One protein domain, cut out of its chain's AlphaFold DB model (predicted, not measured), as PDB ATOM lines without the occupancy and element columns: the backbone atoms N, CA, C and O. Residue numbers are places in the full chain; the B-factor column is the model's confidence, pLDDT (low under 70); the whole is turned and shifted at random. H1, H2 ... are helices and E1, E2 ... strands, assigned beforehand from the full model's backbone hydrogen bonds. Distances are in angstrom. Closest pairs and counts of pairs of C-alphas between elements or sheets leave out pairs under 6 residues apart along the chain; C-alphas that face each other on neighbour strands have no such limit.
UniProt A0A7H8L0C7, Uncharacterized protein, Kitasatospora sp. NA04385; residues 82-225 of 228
ATOM      1  N   ALA A  82     160.670 138.023 158.360       85.75
ATOM      2  CA  ALA A  82     159.239 138.287 158.497       85.75
ATOM      3  C   ALA A  82     158.602 138.561 157.125       85.75
ATOM      4  O   ALA A  82     159.166 139.310 156.324       85.75
ATOM      5  N   VAL A  83     157.447 137.950 156.865       86.50
ATOM      6  CA  VAL A  83     156.614 138.270 155.699       86.50
ATOM      7  C   VAL A  83     155.793 139.524 156.006       86.50
ATOM      8  O   VAL A  83     155.477 139.794 157.168       86.50
ATOM      9  N   ASP A  84     155.478 140.317 154.982       85.94
ATOM     10  CA  ASP A  84     154.603 141.475 155.149       85.94
ATOM     11  C   ASP A  84     153.210 141.015 155.607       85.94
ATOM     12  O   ASP A  84     152.602 140.116 155.020       85.94
ATOM     13  N   SER A  85     152.684 141.638 156.662       83.06
ATOM     14  CA  SER A  85     151.385 141.262 157.228       83.06
ATOM     15  C   SER A  85     150.227 141.436 156.243       83.06
ATOM     16  O   SER A  85     149.199 140.776 156.390       83.06
ATOM     17  N   LYS A  86     150.361 142.307 155.236       85.69
ATOM     18  CA  LYS A  86     149.376 142.450 154.160       85.69
ATOM     19  C   LYS A  86     149.337 141.212 153.269       85.69
ATOM     20  O   LYS A  86     148.247 140.797 152.879       85.69
ATOM     21  N   ASP A  87     150.493 140.636 152.960       86.62
ATOM     22  CA  ASP A  87     150.594 139.457 152.098       86.62
ATOM     23  C   ASP A  87     150.064 138.213 152.818       86.62
ATOM     24  O   ASP A  87     149.318 137.425 152.234       86.62
ATOM     25  N   GLU A  88     150.364 138.080 154.113       82.12
ATOM     26  CA  GLU A  88     149.800 137.030 154.974       82.12
ATOM     27  C   GLU A  88     148.271 137.155 155.073       82.12
ATOM     28  O   GLU A  88     147.553 136.187 154.820       82.12
ATOM     29  N   ALA A  89     147.748 138.359 155.326       83.31
ATOM     30  CA  ALA A  89     146.306 138.591 155.379       83.31
ATOM     31  C   ALA A  89     145.611 138.326 154.031       83.31
ATOM     32  O   ALA A  89     144.504 137.788 154.000       83.31
ATOM     33  N   ALA A  90     146.245 138.681 152.909       85.94
ATOM     34  CA  ALA A  90     145.722 138.389 151.577       85.94
ATOM     35  C   ALA A  90     145.694 136.879 151.297       85.94
ATOM     36  O   ALA A  90     144.723 136.377 150.728       85.94
ATOM     37  N   PHE A  91     146.724 136.147 151.732       86.50
ATOM     38  CA  PHE A  91     146.758 134.691 151.646       86.50
ATOM     39  C   PHE A  91     145.655 134.047 152.492       86.50
ATOM     40  O   PHE A  91     144.928 133.196 151.980       86.50
ATOM     41  N   GLU A  92     145.478 134.454 153.750       82.50
ATOM     42  CA  GLU A  92     144.409 133.932 154.614       82.50
ATOM     43  C   GLU A  92     143.024 134.210 154.017       82.50
ATOM     44  O   GLU A  92     142.211 133.296 153.866       82.50
ATOM     45  N   ALA A  93     142.779 135.455 153.600       82.94
ATOM     46  CA  ALA A  93     141.513 135.864 152.999       82.94
ATOM     47  C   ALA A  93     141.234 135.158 151.666       82.94
ATOM     48  O   ALA A  93     140.080 134.906 151.339       82.94
ATOM     49  N   GLY A  94     142.264 134.844 150.878       85.25
ATOM     50  CA  GLY A  94     142.113 134.123 149.615       85.25
ATOM     51  C   GLY A  94     141.938 132.617 149.798       85.25
ATOM     52  O   GLY A  94     141.142 132.005 149.094       85.25
ATOM     53  N   SER A  95     142.682 132.010 150.722       82.69
ATOM     54  CA  SER A  95     142.817 130.553 150.828       82.69
ATOM     55  C   SER A  95     141.849 129.900 151.817       82.69
ATOM     56  O   SER A  95     141.536 128.716 151.660       82.69
ATOM     57  N   LEU A  96     141.374 130.631 152.832       78.69
ATOM     58  CA  LEU A  96     140.547 130.081 153.913       78.69
ATOM     59  C   LEU A  96     139.073 130.488 153.830       78.69
ATOM     60  O   LEU A  96     138.219 129.734 154.296       78.69
ATOM     61  N   ASP A  97     138.760 131.652 153.259       82.00
ATOM     62  CA  ASP A  97     137.380 132.134 153.170       82.00
ATOM     63  C   ASP A  97     136.582 131.298 152.144       82.00
ATOM     64  O   ASP A  97     136.967 131.226 150.969       82.00
ATOM     65  N   PRO A  98     135.450 130.674 152.536       82.50
ATOM     66  CA  PRO A  98     134.599 129.913 151.622       82.50
ATOM     67  C   PRO A  98     134.153 130.686 150.371       82.50
ATOM     68  O   PRO A  98     133.882 130.070 149.338       82.50
ATOM     69  N   ALA A  99     134.065 132.019 150.442       85.94
ATOM     70  CA  ALA A  99     133.656 132.861 149.320       85.94
ATOM     71  C   ALA A  99     134.738 132.997 148.233       85.94
ATOM     72  O   ALA A  99     134.405 133.197 147.062       85.94
ATOM     73  N   THR A 100     136.019 132.881 148.589       86.81
ATOM     74  CA  THR A 100     137.164 133.185 147.706       86.81
ATOM     75  C   THR A 100     138.063 131.975 147.446       86.81
ATOM     76  O   THR A 100     138.749 131.930 146.417       86.81
ATOM     77  N   CYS A 101     138.022 130.947 148.298       86.12
ATOM     78  CA  CYS A 101     138.947 129.817 148.211       86.12
ATOM     79  C   CYS A 101     138.802 129.020 146.906       86.12
ATOM     80  O   CYS A 101     139.795 128.551 146.352       86.12
ATOM     81  N   VAL A 102     137.594 128.943 146.329       88.38
ATOM     82  CA  VAL A 102     137.375 128.299 145.019       88.38
ATOM     83  C   VAL A 102     138.173 128.999 143.918       88.38
ATOM     84  O   VAL A 102     138.748 128.335 143.058       88.38
ATOM     85  N   SER A 103     138.198 130.335 143.900       90.25
ATOM     86  CA  SER A 103     139.004 131.088 142.929       90.25
ATOM     87  C   SER A 103     140.495 130.961 143.205       90.25
ATOM     88  O   SER A 103     141.265 130.819 142.257       90.25
ATOM     89  N   PHE A 104     140.890 130.947 144.476       90.38
ATOM     90  CA  PHE A 104     142.283 130.807 144.881       90.38
ATOM     91  C   PHE A 104     142.873 129.467 144.410       90.38
ATOM     92  O   PHE A 104     143.823 129.448 143.632       90.38
ATOM     93  N   TYR A 105     142.252 128.333 144.746       88.75
ATOM     94  CA  TYR A 105     142.767 127.003 144.371       88.75
ATOM     95  C   TYR A 105     142.551 126.609 142.901       88.75
ATOM     96  O   TYR A 105     142.985 125.542 142.475       88.75
ATOM     97  N   LYS A 106     141.921 127.466 142.086       87.62
ATOM     98  CA  LYS A 106     142.003 127.342 140.619       87.62
ATOM     99  C   LYS A 106     143.366 127.768 140.083       87.62
ATOM    100  O   LYS A 106     143.774 127.281 139.032       87.62
ATOM    101  N   GLN A 107     144.025 128.701 140.764       87.50
ATOM    102  CA  GLN A 107     145.305 129.276 140.351       87.50
ATOM    103  C   GLN A 107     146.471 128.715 141.167       87.50
ATOM    104  O   GLN A 107     147.576 128.594 140.648       87.50
ATOM    105  N   HIS A 108     146.205 128.301 142.404       88.94
ATOM    106  CA  HIS A 108     147.194 127.752 143.321       88.94
ATOM    107  C   HIS A 108     147.042 126.242 143.478       88.94
ATOM    108  O   HIS A 108     145.935 125.716 143.593       88.94
ATOM    109  N   LYS A 109     148.174 125.538 143.512       87.75
ATOM    110  CA  LYS A 109     148.228 124.085 143.693       87.75
ATOM    111  C   LYS A 109     148.736 123.761 145.088       87.75
ATOM    112  O   LYS A 109     149.627 124.448 145.583       87.75
ATOM    113  N   VAL A 110     148.193 122.706 145.691       89.44
ATOM    114  CA  VAL A 110     148.643 122.200 146.990       89.44
ATOM    115  C   VAL A 110     149.503 120.962 146.781       89.44
ATOM    116  O   VAL A 110     149.220 120.133 145.914       89.44
ATOM    117  N   MET A 111     150.571 120.850 147.557       88.75
ATOM    118  CA  MET A 111     151.471 119.714 147.557       88.75
ATOM    119  C   MET A 111     151.711 119.232 148.978       88.75
ATOM    120  O   MET A 111     152.080 120.012 149.854       88.75
ATOM    121  N   LEU A 112     151.547 117.931 149.174       86.44
ATOM    122  CA  LEU A 112     152.030 117.225 150.341       86.44
ATOM    123  C   LEU A 112     153.484 116.830 150.095       86.44
ATOM    124  O   LEU A 112     153.783 115.979 149.252       86.44
ATOM    125  N   VAL A 113     154.394 117.475 150.812       83.69
ATOM    126  CA  VAL A 113     155.830 117.242 150.672       83.69
ATOM    127  C   VAL A 113     156.227 116.027 151.495       83.69
ATOM    128  O   VAL A 113     155.997 115.958 152.700       83.69
ATOM    129  N   GLU A 114     156.845 115.054 150.833       80.75
ATOM    130  CA  GLU A 114     157.303 113.820 151.465       80.75
ATOM    131  C   GLU A 114     158.763 113.894 151.891       80.75
ATOM    132  O   GLU A 114     159.125 113.389 152.957       80.75
ATOM    133  N   SER A 115     159.599 114.472 151.032       78.31
ATOM    134  CA  SER A 115     161.033 114.619 151.248       78.31
ATOM    135  C   SER A 115     161.616 115.677 150.317       78.31
ATOM    136  O   SER A 115     161.043 116.029 149.283       78.31
ATOM    137  N   ILE A 116     162.779 116.191 150.696       77.19
ATOM    138  CA  ILE A 116     163.509 117.219 149.968       77.19
ATOM    139  C   ILE A 116     164.998 116.902 150.075       77.19
ATOM    140  O   ILE A 116     165.490 116.667 151.175       77.19
ATOM    141  N   SER A 117     165.713 116.909 148.949       76.06
ATOM    142  CA  SER A 117     167.164 116.714 148.923       76.06
ATOM    143  C   SER A 117     167.787 117.217 147.619       76.06
ATOM    144  O   SER A 117     167.188 117.093 146.555       76.06
ATOM    145  N   GLY A 118     168.996 117.786 147.691       72.94
ATOM    146  CA  GLY A 118     169.831 118.061 146.511       72.94
ATOM    147  C   GLY A 118     169.191 118.940 145.426       72.94
ATOM    148  O   GLY A 118     169.417 118.704 144.242       72.94
ATOM    149  N   GLY A 119     168.361 119.923 145.803       78.94
ATOM    150  CA  GLY A 119     167.622 120.760 144.845       78.94
ATOM    151  C   GLY A 119     166.421 120.060 144.199       78.94
ATOM    152  O   GLY A 119     165.903 120.519 143.181       78.94
ATOM    153  N   GLN A 120     165.979 118.943 144.771       85.50
ATOM    154  CA  GLN A 120     164.790 118.209 144.368       85.50
ATOM    155  C   GLN A 120     163.827 118.074 145.540       85.50
ATOM    156  O   GLN A 120     164.220 118.023 146.708       85.50
ATOM    157  N   LEU A 121     162.551 117.985 145.205       85.44
ATOM    158  CA  LEU A 121     161.463 117.802 146.145       85.44
ATOM    159  C   LEU A 121     160.624 116.627 145.676       85.44
ATOM    160  O   LEU A 121     160.219 116.590 144.519       85.44
ATOM    161  N   LYS A 122     160.329 115.685 146.565       85.81
ATOM    162  CA  LYS A 122     159.353 114.628 146.311       85.81
ATOM    163  C   LYS A 122     158.076 114.934 147.075       85.81
ATOM    164  O   LYS A 122     158.105 115.190 148.279       85.81
ATOM    165  N   GLY A 123     156.954 114.897 146.373       85.81
ATOM    166  CA  GLY A 123     155.659 115.200 146.960       85.81
ATOM    167  C   GLY A 123     154.505 114.680 146.123       85.81
ATOM    168  O   GLY A 123     154.681 114.263 144.977       85.81
ATOM    169  N   ARG A 124     153.315 114.702 146.711       86.88
ATOM    170  CA  ARG A 124     152.049 114.435 146.025       86.88
ATOM    171  C   ARG A 124     151.319 115.742 145.816       86.88
ATOM    172  O   ARG A 124     151.245 116.554 146.731       86.88
ATOM    173  N   GLN A 125     150.789 115.952 144.618       87.31
ATOM    174  CA  GLN A 125     149.883 117.069 144.406       87.31
ATOM    175  C   GLN A 125     148.522 116.708 145.005       87.31
ATOM    176  O   GLN A 125     147.897 115.744 144.572       87.31
ATOM    177  N   GLU A 126     148.075 117.499 145.969       86.06
ATOM    178  CA  GLU A 126     146.806 117.292 146.653       86.06
ATOM    179  C   GLU A 126     145.717 118.102 145.965       86.06
ATOM    180  O   GLU A 126     145.886 119.290 145.649       86.06
ATOM    181  N   LYS A 127     144.571 117.468 145.723       83.31
ATOM    182  CA  LYS A 127     143.417 118.195 145.215       83.31
ATOM    183  C   LYS A 127     142.727 118.874 146.384       83.31
ATOM    184  O   LYS A 127     142.455 118.277 147.415       83.31
ATOM    185  N   THR A 128     142.430 120.151 146.200       85.31
ATOM    186  CA  THR A 128     141.763 120.960 147.212       85.31
ATOM    187  C   THR A 128     140.326 121.233 146.800       85.31
ATOM    188  O   THR A 128     140.074 121.748 145.709       85.31
ATOM    189  N   THR A 129     139.385 120.902 147.678       84.19
ATOM    190  CA  THR A 129     137.956 121.165 147.500       84.19
ATOM    191  C   THR A 129     137.501 122.196 148.523       84.19
ATOM    192  O   THR A 129     137.829 122.111 149.697       84.19
ATOM    193  N   CYS A 130     136.734 123.184 148.078       83.50
ATOM    194  CA  CYS A 130     136.136 124.188 148.951       83.50
ATOM    195  C   CYS A 130     134.665 123.865 149.197       83.50
ATOM    196  O   CYS A 130     133.897 123.694 148.248       83.50
ATOM    197  N   SER A 131     134.270 123.819 150.463       80.81
ATOM    198  CA  SER A 131     132.904 123.611 150.924       80.81
ATOM    199  C   SER A 131     132.462 124.757 151.842       80.81
ATOM    200  O   SER A 131     133.238 125.621 152.246       80.81
ATOM    201  N   LYS A 132     131.172 124.788 152.198       79.19
ATOM    202  CA  LYS A 132     130.640 125.791 153.141       79.19
ATOM    203  C   LYS A 132     131.224 125.681 154.556       79.19
ATOM    204  O   LYS A 132     131.010 126.581 155.360       79.19
ATOM    205  N   TYR A 133     131.891 124.569 154.868       72.50
ATOM    206  CA  TYR A 133     132.528 124.324 156.161       72.50
ATOM    207  C   TYR A 133     134.035 124.600 156.132       72.50
ATOM    208  O   TYR A 133     134.710 124.388 157.135       72.50
ATOM    209  N   GLY A 134     134.550 125.098 155.006       67.12
ATOM    210  CA  GLY A 134     135.960 125.388 154.806       67.12
ATOM    211  C   GLY A 134     136.520 124.582 153.647       67.12
ATOM    212  O   GLY A 134     135.872 124.399 152.621       67.12
ATOM    213  N   ARG A 135     137.749 124.114 153.792       75.75
ATOM    214  CA  ARG A 135     138.479 123.422 152.737       75.75
ATOM    215  C   ARG A 135     138.730 121.974 153.131       75.75
ATOM    216  O   ARG A 135     139.086 121.688 154.267       75.75
ATOM    217  N   GLU A 136     138.623 121.097 152.150       78.69
ATOM    218  CA  GLU A 136     138.832 119.659 152.240       78.69
ATOM    219  C   GLU A 136     139.957 119.255 151.277       78.69
ATOM    220  O   GLU A 136     140.071 119.796 150.171       78.69
ATOM    221  N   LEU A 137     140.804 118.321 151.706       78.56
ATOM    222  CA  LEU A 137     141.839 117.721 150.865       78.56
ATOM    223  C   LEU A 137     141.333 116.381 150.337       78.56
ATOM    224  O   LEU A 137     140.692 115.624 151.061       78.56
ATOM    225  N   ASP A 138     141.603 116.127 149.067       75.31
ATOM    226  CA  ASP A 138     141.298 114.879 148.378       75.31
ATOM    227  C   ASP A 138     142.625 114.290 147.884       75.31
ATOM    228  O   ASP A 138     143.197 114.766 146.896       75.31
ATOM    229  N   ASP A 139     143.108 113.290 148.624       69.44
ATOM    230  CA  ASP A 139     144.405 112.622 148.452       69.44
ATOM    231  C   ASP A 139     144.299 111.291 147.694       69.44
ATOM    232  O   ASP A 139     145.276 110.547 147.537       69.44
ATOM    233  N   THR A 140     143.103 110.961 147.193       63.25
ATOM    234  CA  THR A 140     142.832 109.623 146.680       63.25
ATOM    235  C   THR A 140     143.619 109.309 145.401       63.25
ATOM    236  O   THR A 140     143.333 109.785 144.303       63.25
ATOM    237  N   GLY A 141     144.607 108.418 145.537       62.06
ATOM    238  CA  GLY A 141     145.258 107.735 144.415       62.06
ATOM    239  C   GLY A 141     146.360 108.517 143.694       62.06
ATOM    240  O   GLY A 141     146.745 108.117 142.593       62.06
ATOM    241  N   VAL A 142     146.891 109.595 144.280       75.19
ATOM    242  CA  VAL A 142     147.996 110.351 143.669       75.19
ATOM    243  C   VAL A 142     149.346 109.737 144.044       75.19
ATOM    244  O   VAL A 142     149.754 109.719 145.202       75.19
ATOM    245  N   THR A 143     150.079 109.250 143.044       80.56
ATOM    246  CA  THR A 143     151.450 108.763 143.238       80.56
ATOM    247  C   THR A 143     152.406 109.943 143.456       80.56
ATOM    248  O   THR A 143     152.344 110.906 142.689       80.56
ATOM    249  N   PRO A 144     153.319 109.883 144.445       83.38
ATOM    250  CA  PRO A 144     154.344 110.906 144.623       83.38
ATOM    251  C   PRO A 144     155.214 111.090 143.377       83.38
ATOM    252  O   PRO A 144     155.614 110.117 142.735       83.38
ATOM    253  N   THR A 145     155.562 112.336 143.077       85.69
ATOM    254  CA  THR A 145     156.444 112.719 141.970       85.69
ATOM    255  C   THR A 145     157.597 113.583 142.460       85.69
ATOM    256  O   THR A 145     157.477 114.293 143.460       85.69
ATOM    257  N   THR A 146     158.707 113.547 141.726       88.69
ATOM    258  CA  THR A 146     159.885 114.371 142.006       88.69
ATOM    259  C   THR A 146     159.872 115.634 141.151       88.69
ATOM    260  O   THR A 146     159.787 115.576 139.925       88.69
ATOM    261  N   PHE A 147     160.001 116.778 141.810       88.75
ATOM    262  CA  PHE A 147     160.067 118.114 141.247       88.75
ATOM    263  C   PHE A 147     161.482 118.675 141.383       88.75
ATOM    264  O   PHE A 147     162.191 118.399 142.352       88.75
ATOM    265  N   LYS A 148     161.888 119.499 140.415       91.31
ATOM    266  CA  LYS A 148     163.107 120.309 140.524       91.31
ATOM    267  C   LYS A 148     162.799 121.577 141.310       91.31
ATOM    268  O   LYS A 148     161.726 122.147 141.133       91.31
ATOM    269  N   LEU A 149     163.742 122.035 142.120       89.44
ATOM    270  CA  LEU A 149     163.678 123.336 142.775       89.44
ATOM    271  C   LEU A 149     164.447 124.363 141.947       89.44
ATOM    272  O   LEU A 149     165.543 124.084 141.453       89.44
ATOM    273  N   ALA A 150     163.871 125.549 141.790       91.00
ATOM    274  CA  ALA A 150     164.544 126.665 141.149       91.00
ATOM    275  C   ALA A 150     165.692 127.193 142.028       91.00
ATOM    276  O   ALA A 150     165.684 127.072 143.257       91.00
ATOM    277  N   SER A 151     166.686 127.827 141.405       85.25
ATOM    278  CA  SER A 151     167.711 128.564 142.148       85.25
ATOM    279  C   SER A 151     167.067 129.724 142.912       85.25
ATOM    280  O   SER A 151     166.346 130.513 142.307       85.25
ATOM    281  N   GLY A 152     167.356 129.857 144.208       83.25
ATOM    282  CA  GLY A 152     166.754 130.904 145.045       83.25
ATOM    283  C   GLY A 152     165.371 130.552 145.599       83.25
ATOM    284  O   GLY A 152     164.672 131.442 146.067       83.25
ATOM    285  N   PHE A 153     164.992 129.272 145.561       88.06
ATOM    286  CA  PHE A 153     163.781 128.749 146.183       88.06
ATOM    287  C   PHE A 153     163.605 129.212 147.643       88.06
ATOM    288  O   PHE A 153     164.513 129.055 148.469       88.06
ATOM    289  N   THR A 154     162.413 129.726 147.958       89.94
ATOM    290  CA  THR A 154     162.033 130.189 149.302       89.94
ATOM    291  C   THR A 154     160.847 129.414 149.863       89.94
ATOM    292  O   THR A 154     159.910 129.086 149.131       89.94
ATOM    293  N   VAL A 155     160.838 129.194 151.178       89.25
ATOM    294  CA  VAL A 155     159.703 128.592 151.893       89.25
ATOM    295  C   VAL A 155     159.168 129.553 152.937       89.25
ATOM    296  O   VAL A 155     159.903 129.960 153.829       89.25
ATOM    297  N   THR A 156     157.881 129.870 152.869       90.00
ATOM    298  CA  THR A 156     157.171 130.598 153.919       90.00
ATOM    299  C   THR A 156     156.548 129.606 154.895       90.00
ATOM    300  O   THR A 156     155.780 128.745 154.477       90.00
ATOM    301  N   LEU A 157     156.886 129.717 156.181       85.62
ATOM    302  CA  LEU A 157     156.375 128.882 157.271       85.62
ATOM    303  C   LEU A 157     155.629 129.714 158.308       85.62
ATOM    304  O   LEU A 157     156.015 130.850 158.592       85.62
ATOM    305  N   LEU A 158     154.633 129.107 158.942       79.38
ATOM    306  CA  LEU A 158     153.936 129.678 160.087       79.38
ATOM    307  C   LEU A 158     154.727 129.372 161.365       79.38
ATOM    308  O   LEU A 158     154.794 128.244 161.851       79.38
ATOM    309  N   VAL A 159     155.346 130.401 161.941       75.81
ATOM    310  CA  VAL A 159     156.208 130.277 163.119       75.81
ATOM    311  C   VAL A 159     155.492 130.792 164.356       75.81
ATOM    312  O   VAL A 159     155.046 131.937 164.411       75.81
ATOM    313  N   LYS A 160     155.427 129.972 165.409       67.88
ATOM    314  CA  LYS A 160     154.941 130.430 166.712       67.88
ATOM    315  C   LYS A 160     155.930 131.457 167.288       67.88
ATOM    316  O   LYS A 160     157.111 131.132 167.423       67.88
ATOM    317  N   PRO A 161     155.491 132.670 167.667       60.56
ATOM    318  CA  PRO A 161     156.389 133.678 168.209       60.56
ATOM    319  C   PRO A 161     157.046 133.177 169.500       60.56
ATOM    320  O   PRO A 161     156.384 132.648 170.399       60.56
ATOM    321  N   THR A 162     158.366 133.342 169.601       55.34
ATOM    322  CA  THR A 162     159.119 133.066 170.827       55.34
ATOM    323  C   THR A 162     158.778 134.118 171.875       55.34
ATOM    324  O   THR A 162     159.180 135.271 171.747       55.34
ATOM    325  N   GLY A 163     158.043 133.698 172.906       54.44
ATOM    326  CA  GLY A 163     157.623 134.541 174.020       54.44
ATOM    327  C   GLY A 163     156.365 135.354 173.719       54.44
ATOM    328  O   GLY A 163     156.457 136.511 173.331       54.44
ATOM    329  N   ASN A 164     155.177 134.787 173.966       45.88
ATOM    330  CA  ASN A 164     154.073 135.614 174.443       45.88
ATOM    331  C   ASN A 164     153.030 134.855 175.267       45.88
ATOM    332  O   ASN A 164     152.811 133.651 175.123       45.88
ATOM    333  N   THR A 165     152.453 135.631 176.172       47.66
ATOM    334  CA  THR A 165     151.570 135.315 177.288       47.66
ATOM    335  C   THR A 165     150.122 135.088 176.854       47.66
ATOM    336  O   THR A 165     149.546 135.926 176.172       47.66
ATOM    337  N   SER A 166     149.531 133.994 177.340       39.69
ATOM    338  CA  SER A 166     148.122 133.841 177.760       39.69
ATOM    339  C   SER A 166     146.966 134.117 176.785       39.69
ATOM    340  O   SER A 166     145.823 133.847 177.144       39.69
ATOM    341  N   VAL A 167     147.200 134.594 175.566       46.84
ATOM    342  CA  VAL A 167     146.162 134.792 174.547       46.84
ATOM    343  C   VAL A 167     146.648 134.095 173.285       46.84
ATOM    344  O   VAL A 167     147.775 134.337 172.870       46.84
ATOM    345  N   TYR A 168     145.834 133.165 172.776       40.09
ATOM    346  CA  TYR A 168     145.984 132.351 171.557       40.09
ATOM    347  C   TYR A 168     147.256 132.613 170.719       40.09
ATOM    348  O   TYR A 168     147.444 133.739 170.254       40.09
ATOM    349  N   PRO A 169     148.122 131.609 170.466       46.34
ATOM    350  CA  PRO A 169     149.345 131.842 169.707       46.34
ATOM    351  C   PRO A 169     149.001 132.306 168.290       46.34
ATOM    352  O   PRO A 169     148.563 131.514 167.462       46.34
ATOM    353  N   ARG A 170     149.201 133.598 168.013       58.03
ATOM    354  CA  ARG A 170     149.228 134.114 166.647       58.03
ATOM    355  C   ARG A 170     150.515 133.614 166.011       58.03
ATOM    356  O   ARG A 170     151.586 134.067 166.407       58.03
ATOM    357  N   TYR A 171     150.418 132.641 165.112       68.31
ATOM    358  CA  TYR A 171     151.535 132.281 164.247       68.31
ATOM    359  C   TYR A 171     151.928 133.505 163.403       68.31
ATOM    360  O   TYR A 171     151.094 134.370 163.153       68.31
ATOM    361  N   GLN A 172     153.208 133.618 163.058       75.25
ATOM    362  CA  GLN A 172     153.723 134.635 162.143       75.25
ATOM    363  C   GLN A 172     154.308 133.938 160.925       75.25
ATOM    364  O   GLN A 172     155.179 133.076 161.086       75.25
ATOM    365  N   ALA A 173     153.890 134.338 159.732       84.00
ATOM    366  CA  ALA A 173     154.538 133.915 158.502       84.00
ATOM    367  C   ALA A 173     155.989 134.422 158.435       84.00
ATOM    368  O   ALA A 173     156.289 135.613 158.590       84.00
ATOM    369  N   LYS A 174     156.914 133.498 158.181       87.38
ATOM    370  CA  LYS A 174     158.333 133.789 157.975       87.38
ATOM    371  C   LYS A 174     158.863 133.069 156.751       87.38
ATOM    372  O   LYS A 174     158.616 131.882 156.582       87.38
ATOM    373  N   SER A 175     159.633 133.777 155.938       89.69
ATOM    374  CA  SER A 175     160.302 133.245 154.757       89.69
ATOM    375  C   SER A 175     161.700 132.726 155.100       89.69
ATOM    376  O   SER A 175     162.470 133.388 155.798       89.69
ATOM    377  N   PHE A 176     162.026 131.544 154.593       88.44
ATOM    378  CA  PHE A 176     163.277 130.827 154.798       88.44
ATOM    379  C   PHE A 176     163.916 130.498 153.453       88.44
ATOM    380  O   PHE A 176     163.228 130.178 152.478       88.44
ATOM    381  N   SER A 177     165.247 130.498 153.417       87.38
ATOM    382  CA  SER A 177     165.979 129.847 152.331       87.38
ATOM    383  C   SER A 177     165.789 128.326 152.371       87.38
ATOM    384  O   SER A 177     165.457 127.749 153.411       87.38
ATOM    385  N   PHE A 178     166.071 127.653 151.254       80.62
ATOM    386  CA  PHE A 178     166.096 126.189 151.182       80.62
ATOM    387  C   PHE A 178     166.916 125.533 152.307       80.62
ATOM    388  O   PHE A 178     166.471 124.583 152.949       80.62
ATOM    389  N   GLU A 179     168.124 126.041 152.549       80.12
ATOM    390  CA  GLU A 179     169.057 125.459 153.515       80.12
ATOM    391  C   GLU A 179     168.558 125.608 154.953       80.12
ATOM    392  O   GLU A 179     168.722 124.701 155.767       80.12
ATOM    393  N   GLU A 180     167.948 126.748 155.281       82.69
ATOM    394  CA  GLU A 180     167.341 126.968 156.593       82.69
ATOM    395  C   GLU A 180     166.100 126.098 156.775       82.69
ATOM    396  O   GLU A 180     165.968 125.447 157.810       82.69
ATOM    397  N   PHE A 181     165.243 126.020 155.752       80.50
ATOM    398  CA  PHE A 181     164.071 125.150 155.740       80.50
ATOM    399  C   PHE A 181     164.446 123.681 155.995       80.50
ATOM    400  O   PHE A 181     163.861 123.027 156.861       80.50
ATOM    401  N   ALA A 182     165.461 123.169 155.292       77.56
ATOM    402  CA  ALA A 182     165.919 121.791 155.449       77.56
ATOM    403  C   ALA A 182     166.456 121.515 156.867       77.56
ATOM    404  O   ALA A 182     166.147 120.476 157.455       77.56
ATOM    405  N   LYS A 183     167.203 122.463 157.453       77.25
ATOM    406  CA  LYS A 183     167.759 122.346 158.815       77.25
ATOM    407  C   LYS A 183     166.672 122.274 159.887       77.25
ATOM    408  O   LYS A 183     166.750 121.431 160.777       77.25
ATOM    409  N   VAL A 184     165.661 123.141 159.823       74.12
ATOM    410  CA  VAL A 184     164.648 123.256 160.895       74.12
ATOM    411  C   VAL A 184     163.613 122.130 160.898       74.12
ATOM    412  O   VAL A 184     162.821 122.026 161.831       74.12
ATOM    413  N   ARG A 185     163.620 121.270 159.878       75.19
ATOM    414  CA  ARG A 185     162.703 120.132 159.750       75.19
ATOM    415  C   ARG A 185     163.431 118.787 159.781       75.19
ATOM    416  O   ARG A 185     162.863 117.773 159.398       75.19
ATOM    417  N   GLN A 186     164.672 118.726 160.263       71.19
ATOM    418  CA  GLN A 186     165.319 117.437 160.513       71.19
ATOM    419  C   GLN A 186     164.502 116.578 161.509       71.19
ATOM    420  O   GLN A 186     163.937 117.113 162.465       71.19
ATOM    421  N   PRO A 187     164.435 115.244 161.316       66.88
ATOM    422  CA  PRO A 187     165.153 114.457 160.307       66.88
ATOM    423  C   PRO A 187     164.412 114.317 158.962       66.88
ATOM    424  O   PRO A 187     164.872 113.569 158.104       66.88
ATOM    425  N   CYS A 188     163.290 115.013 158.744       65.19
ATOM    426  CA  CYS A 188     162.451 114.850 157.548       65.19
ATOM    427  C   CYS A 188     163.162 115.089 156.219       65.19
ATOM    428  O   CYS A 188     162.748 114.546 155.195       65.19
ATOM    429  N   PHE A 189     164.241 115.867 156.247       69.56
ATOM    430  CA  PHE A 189     165.023 116.235 155.071       69.56
ATOM    431  C   PHE A 189     166.509 115.892 155.218       69.56
ATOM    432  O   PHE A 189     167.351 116.474 154.543       69.56
ATOM    433  N   ASP A 190     166.845 114.948 156.104       64.38
ATOM    434  CA  ASP A 190     168.215 114.459 156.305       64.38
ATOM    435  C   ASP A 190     168.520 113.243 155.408       64.38
ATOM    436  O   ASP A 190     168.969 112.195 155.869       64.38
ATOM    437  N   THR A 191     168.193 113.338 154.114       62.25
ATOM    438  CA  THR A 191     168.394 112.242 153.153       62.25
ATOM    439  C   THR A 191     169.277 112.686 151.994       62.25
ATOM    440  O   THR A 191     169.136 113.789 151.469       62.25
ATOM    441  N   ALA A 192     170.199 111.819 151.562       63.97
ATOM    442  CA  ALA A 192     171.072 112.094 150.413       63.97
ATOM    443  C   ALA A 192     170.296 112.156 149.083       63.97
ATOM    444  O   ALA A 192     170.722 112.826 148.148       63.97
ATOM    445  N   GLU A 193     169.146 111.481 149.027       64.56
ATOM    446  CA  GLU A 193     168.218 111.476 147.900       64.56
ATOM    447  C   GLU A 193     166.775 111.556 148.423       64.56
ATOM    448  O   GLU A 193     166.503 111.051 149.522       64.56
ATOM    449  N   PRO A 194     165.820 112.118 147.659       60.22
ATOM    450  CA  PRO A 194     164.420 112.180 148.079       60.22
ATOM    451  C   PRO A 194     163.800 110.795 148.352       60.22
ATOM    452  O   PRO A 194     162.968 110.652 149.247       60.22
ATOM    453  N   ASP A 195     164.228 109.757 147.630       66.25
ATOM    454  CA  ASP A 195     163.702 108.393 147.775       66.25
ATOM    455  C   ASP A 195     164.297 107.614 148.958       66.25
ATOM    456  O   ASP A 195     163.712 106.629 149.402       66.25
ATOM    457  N   SER A 196     165.417 108.072 149.524       66.50
ATOM    458  CA  SER A 196     166.133 107.388 150.614       66.50
ATOM    459  C   SER A 196     165.544 107.656 152.010       66.50
ATOM    460  O   SER A 196     166.226 107.489 153.024       66.50
ATOM    461  N   ARG A 197     164.284 108.098 152.095       65.44
ATOM    462  CA  ARG A 197     163.623 108.419 153.369       65.44
ATOM    463  C   ARG A 197     163.422 107.159 154.225       65.44
ATOM    464  O   ARG A 197     162.891 106.170 153.715       65.44
ATOM    465  N   PRO A 198     163.752 107.193 155.533       61.88
ATOM    466  CA  PRO A 198     163.410 106.108 156.448       61.88
ATOM    467  C   PRO A 198     161.904 105.816 156.442       61.88
ATOM    468  O   PRO A 198     161.079 106.729 156.535       61.88
ATOM    469  N   ALA A 199     161.534 104.537 156.346       59.28
ATOM    470  CA  ALA A 199     160.137 104.121 156.427       59.28
ATOM    471  C   ALA A 199     159.536 104.494 157.798       59.28
ATOM    472  O   ALA A 199     160.172 104.287 158.831       59.28
ATOM    473  N   GLY A 200     158.313 105.032 157.805       56.19
ATOM    474  CA  GLY A 200     157.601 105.429 159.030       56.19
ATOM    475  C   GLY A 200     157.916 106.837 159.552       56.19
ATOM    476  O   GLY A 200     157.421 107.201 160.616       56.19
ATOM    477  N   LEU A 201     158.717 107.633 158.833       62.53
ATOM    478  CA  LEU A 201     158.898 109.052 159.135       62.53
ATOM    479  C   LEU A 201     157.815 109.881 158.423       62.53
ATOM    480  O   LEU A 201     157.891 110.107 157.213       62.53
ATOM    481  N   GLU A 202     156.800 110.310 159.172       61.28
ATOM    482  CA  GLU A 202     155.739 111.188 158.674       61.28
ATOM    483  C   GLU A 202     156.184 112.647 158.743       61.28
ATOM    484  O   GLU A 202     156.355 113.229 159.810       61.28
ATOM    485  N   CYS A 203     156.392 113.226 157.567       65.62
ATOM    486  CA  CYS A 203     156.850 114.599 157.386       65.62
ATOM    487  C   CYS A 203     155.802 115.457 156.686       65.62
ATOM    488  O   CYS A 203     156.174 116.451 156.090       65.62
ATOM    489  N   GLY A 204     154.539 115.015 156.674       64.75
ATOM    490  CA  GLY A 204     153.465 115.449 155.780       64.75
ATOM    491  C   GLY A 204     153.088 116.928 155.870       64.75
ATOM    492  O   GLY A 204     152.001 117.272 156.321       64.75
ATOM    493  N   PHE A 205     153.977 117.797 155.401       77.81
ATOM    494  CA  PHE A 205     153.767 119.230 155.329       77.81
ATOM    495  C   PHE A 205     153.027 119.564 154.044       77.81
ATOM    496  O   PHE A 205     153.432 119.166 152.947       77.81
ATOM    497  N   LEU A 206     151.946 120.317 154.197       83.94
ATOM    498  CA  LEU A 206     151.154 120.809 153.089       83.94
ATOM    499  C   LEU A 206     151.594 122.224 152.744       83.94
ATOM    500  O   LEU A 206     151.718 123.094 153.610       83.94
ATOM    501  N   PHE A 207     151.816 122.434 151.455       88.75
ATOM    502  CA  PHE A 207     152.221 123.717 150.918       88.75
ATOM    503  C   PHE A 207     151.366 124.078 149.720       88.75
ATOM    504  O   PHE A 207     151.140 123.250 148.839       88.75
ATOM    505  N   VAL A 208     150.969 125.342 149.631       91.62
ATOM    506  CA  VAL A 208     150.719 125.945 148.324       91.62
ATOM    507  C   VAL A 208     152.075 126.175 147.670       91.62
ATOM    508  O   VAL A 208     152.992 126.659 148.330       91.62
ATOM    509  N   TYR A 209     152.226 125.811 146.400       92.31
ATOM    510  CA  TYR A 209     153.496 125.953 145.692       92.31
ATOM    511  C   TYR A 209     153.325 126.627 144.337       92.31
ATOM    512  O   TYR A 209     152.307 126.457 143.660       92.31
ATOM    513  N   ASP A 210     154.371 127.342 143.938       90.75
ATOM    514  CA  ASP A 210     154.475 127.999 142.641       90.75
ATOM    515  C   ASP A 210     155.518 127.298 141.772       90.75
ATOM    516  O   ASP A 210     156.499 126.736 142.269       90.75
ATOM    517  N   THR A 211     155.309 127.336 140.457       91.25
ATOM    518  CA  THR A 211     156.260 126.809 139.475       91.25
ATOM    519  C   THR A 211     156.571 127.837 138.405       91.25
ATOM    520  O   THR A 211     155.673 128.547 137.952       91.25
ATOM    521  N   ASP A 212     157.812 127.856 137.932       90.19
ATOM    522  CA  ASP A 212     158.177 128.610 136.737       90.19
ATOM    523  C   ASP A 212     157.694 127.927 135.440       90.19
ATOM    524  O   ASP A 212     157.083 126.854 135.445       90.19
ATOM    525  N   SER A 213     157.992 128.545 134.295       89.62
ATOM    526  CA  SER A 213     157.640 128.023 132.968       89.62
ATOM    527  C   SER A 213     158.330 126.700 132.611       89.62
ATOM    528  O   SER A 213     157.887 126.019 131.686       89.62
ATOM    529  N   SER A 214     159.389 126.317 133.331       90.25
ATOM    530  CA  SER A 214     160.065 125.025 133.186       90.25
ATOM    531  C   SER A 214     159.443 123.926 134.056       90.25
ATOM    532  O   SER A 214     159.794 122.753 133.911       90.25
ATOM    533  N   GLY A 215     158.509 124.290 134.939       86.75
ATOM    534  CA  GLY A 215     157.904 123.399 135.923       86.75
ATOM    535  C   GLY A 215     158.756 123.200 137.178       86.75
ATOM    536  O   GLY A 215     158.451 122.304 137.967       86.75
ATOM    537  N   ALA A 216     159.813 123.995 137.374       91.31
ATOM    538  CA  ALA A 216     160.588 123.977 138.608       91.31
ATOM    539  C   ALA A 216     159.846 124.754 139.698       91.31
ATOM    540  O   ALA A 216     159.280 125.814 139.436       91.31
ATOM    541  N   VAL A 217     159.851 124.228 140.921       91.44
ATOM    542  CA  VAL A 217     159.206 124.867 142.068       91.44
ATOM    543  C   VAL A 217     160.032 126.079 142.485       91.44
ATOM    544  O   VAL A 217     161.218 125.952 142.800       91.44
ATOM    545  N   THR A 218     159.405 127.250 142.485       91.19
ATOM    546  CA  THR A 218     160.048 128.533 142.805       91.19
ATOM    547  C   THR A 218     159.830 128.953 144.249       91.19
ATOM    548  O   THR A 218     160.683 129.623 144.825       91.19
ATOM    549  N   GLY A 219     158.735 128.511 144.862       90.56
ATOM    550  CA  GLY A 219     158.441 128.795 146.256       90.56
ATOM    551  C   GLY A 219     157.346 127.903 146.817       90.56
ATOM    552  O   GLY A 219     156.602 127.256 146.075       90.56
ATOM    553  N   MET A 220     157.277 127.858 148.144       92.00
ATOM    554  CA  MET A 220     156.232 127.165 148.889       92.00
ATOM    555  C   MET A 220     155.737 128.035 150.044       92.00
ATOM    556  O   MET A 220     156.541 128.662 150.729       92.00
ATOM    557  N   HIS A 221     154.431 128.035 150.296       90.50
ATOM    558  CA  HIS A 221     153.803 128.664 151.454       90.50
ATOM    559  C   HIS A 221     153.077 127.592 152.263       90.50
ATOM    560  O   HIS A 221     152.176 126.925 151.749       90.50
ATOM    561  N   GLU A 222     153.520 127.392 153.506       85.50
ATOM    562  CA  GLU A 222     152.906 126.466 154.451       85.50
ATOM    563  C   GLU A 222     151.451 126.836 154.638       85.50
ATOM    564  O   GLU A 222     151.098 127.968 154.955       85.50
ATOM    565  N   THR A 223     150.601 125.854 154.420       76.12
ATOM    566  CA  THR A 223     149.182 126.058 154.571       76.12
ATOM    567  C   THR A 223     148.760 125.818 156.018       76.12
ATOM    568  O   THR A 223     148.230 126.714 156.666       76.12
ATOM    569  N   TRP A 224     149.010 124.613 156.535       63.94
ATOM    570  CA  TRP A 224     148.692 124.153 157.897       63.94
ATOM    571  C   TRP A 224     149.180 122.702 158.055       63.94
ATOM    572  O   TRP A 224     149.397 122.005 157.058       63.94
ATOM    573  N   GLU A 225     149.307 122.228 159.297       50.00
ATOM    574  CA  GLU A 225     149.379 120.788 159.579       50.00
ATOM    575  C   GLU A 225     148.003 120.150 159.301       50.00
ATOM    576  O   GLU A 225     146.980 120.749 159.647       50.00
TER     577      GLU A 225
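AT A GLANCE: This is residues 82 to 225 of the 228 residues of an uncharacterized protein of Kitasatospora sp. NA04385 (UniProt A0A7H8L0C7). A small closed barrel of five strands, E1, E2, E4, E7 and E6 round the ring, has three short helices packed on its outside. E3 extends the barrel wall beside E2 and E5 beside E4, while residues 162 to 168 stick out as a free loop. The printed part has 144 residues, with elements in the order H1 H2 E1 E2 E3 E4 E5 H3 E6 E7; the sheet is mixed and the class is mixed, helices and strands. The whole is compact, with a radius of gyration of the C-alphas of 15.6 A, and rounded, spanning 40 by 37 by 32 A.

IN THESE COORDINATES: H1, residues 85 to 95, begins at C-alpha 85 (151.385, 141.262, 157.228) and is 15.1 A long. H2 holds residues 101 to 107. E1, residues 109 to 117, is 21.0 A long and bends by 76 degrees at residue 114. E2, residues 120 to 131, is 33.0 A long, and E3 holds residues 134 to 138. E4, residues 145 to 159, is 27.5 A long and bends by 106 degrees at residue 151. E5 holds residues 172 to 177, H3 residues 178 to 184 and E6 residues 205 to 211. E7, residues 217 to 222, ends at C-alpha 222 (152.906, 126.466, 154.451).

HOW THE PARTS SIT: E1, E2 and E3 form a meander, each strand the antiparallel neighbour of the one before, with N 112 and O 124 2.8 A apart and N 129 and O 136 2.8 A apart. E2 pairs with E4 antiparallel, N 147 to O 121 at 2.7 A. E4 and E7 are parallel, N 156 to O 220 at 2.8 A. The hairpin E6 and E7 has N 221 and O 208 at 2.8 A, and E6 closes the ring on E1, antiparallel, with N 111 and O 207 at 2.8 A. E4 and E5 form a hairpin, N 157 to O 174 at 2.8 A. H1 is on the barrel, outside it, at a height over the sheet of 8.3 A; its closest C-alphas to E5 are Glu 88 and Ala 173, 6.7 A. H1 and H2 touch only at the corner, Ser 95 and Cys 101 having the closest C-alphas at 4.7 A, about perpendicular at 82 degrees. H2 and H3 are on the barrel too, outside it and over none of its strands, at heights of 7.0 A and 6.8 A. The closest C-alphas of H2 and E2 are those of Val 102 and Cys 130, 5.8 A; those of H3 and E4 are Phe 178 and Thr 154, 6.0 A. Every O i to N i+4 pair is within hydrogen-bond range in H1 and H3, and 2 of 3 in H2.

THE WHOLE: The C-alphas farthest apart, of Ser 166 and Ser 214, are 47.0 A apart. The printed part has no cut. The links E4 to E5 and H3 to E6 are long. The mean pLDDT of the printed part is 78.3; residues 160 to 171 and 187 to 204 are among the 36 under 70.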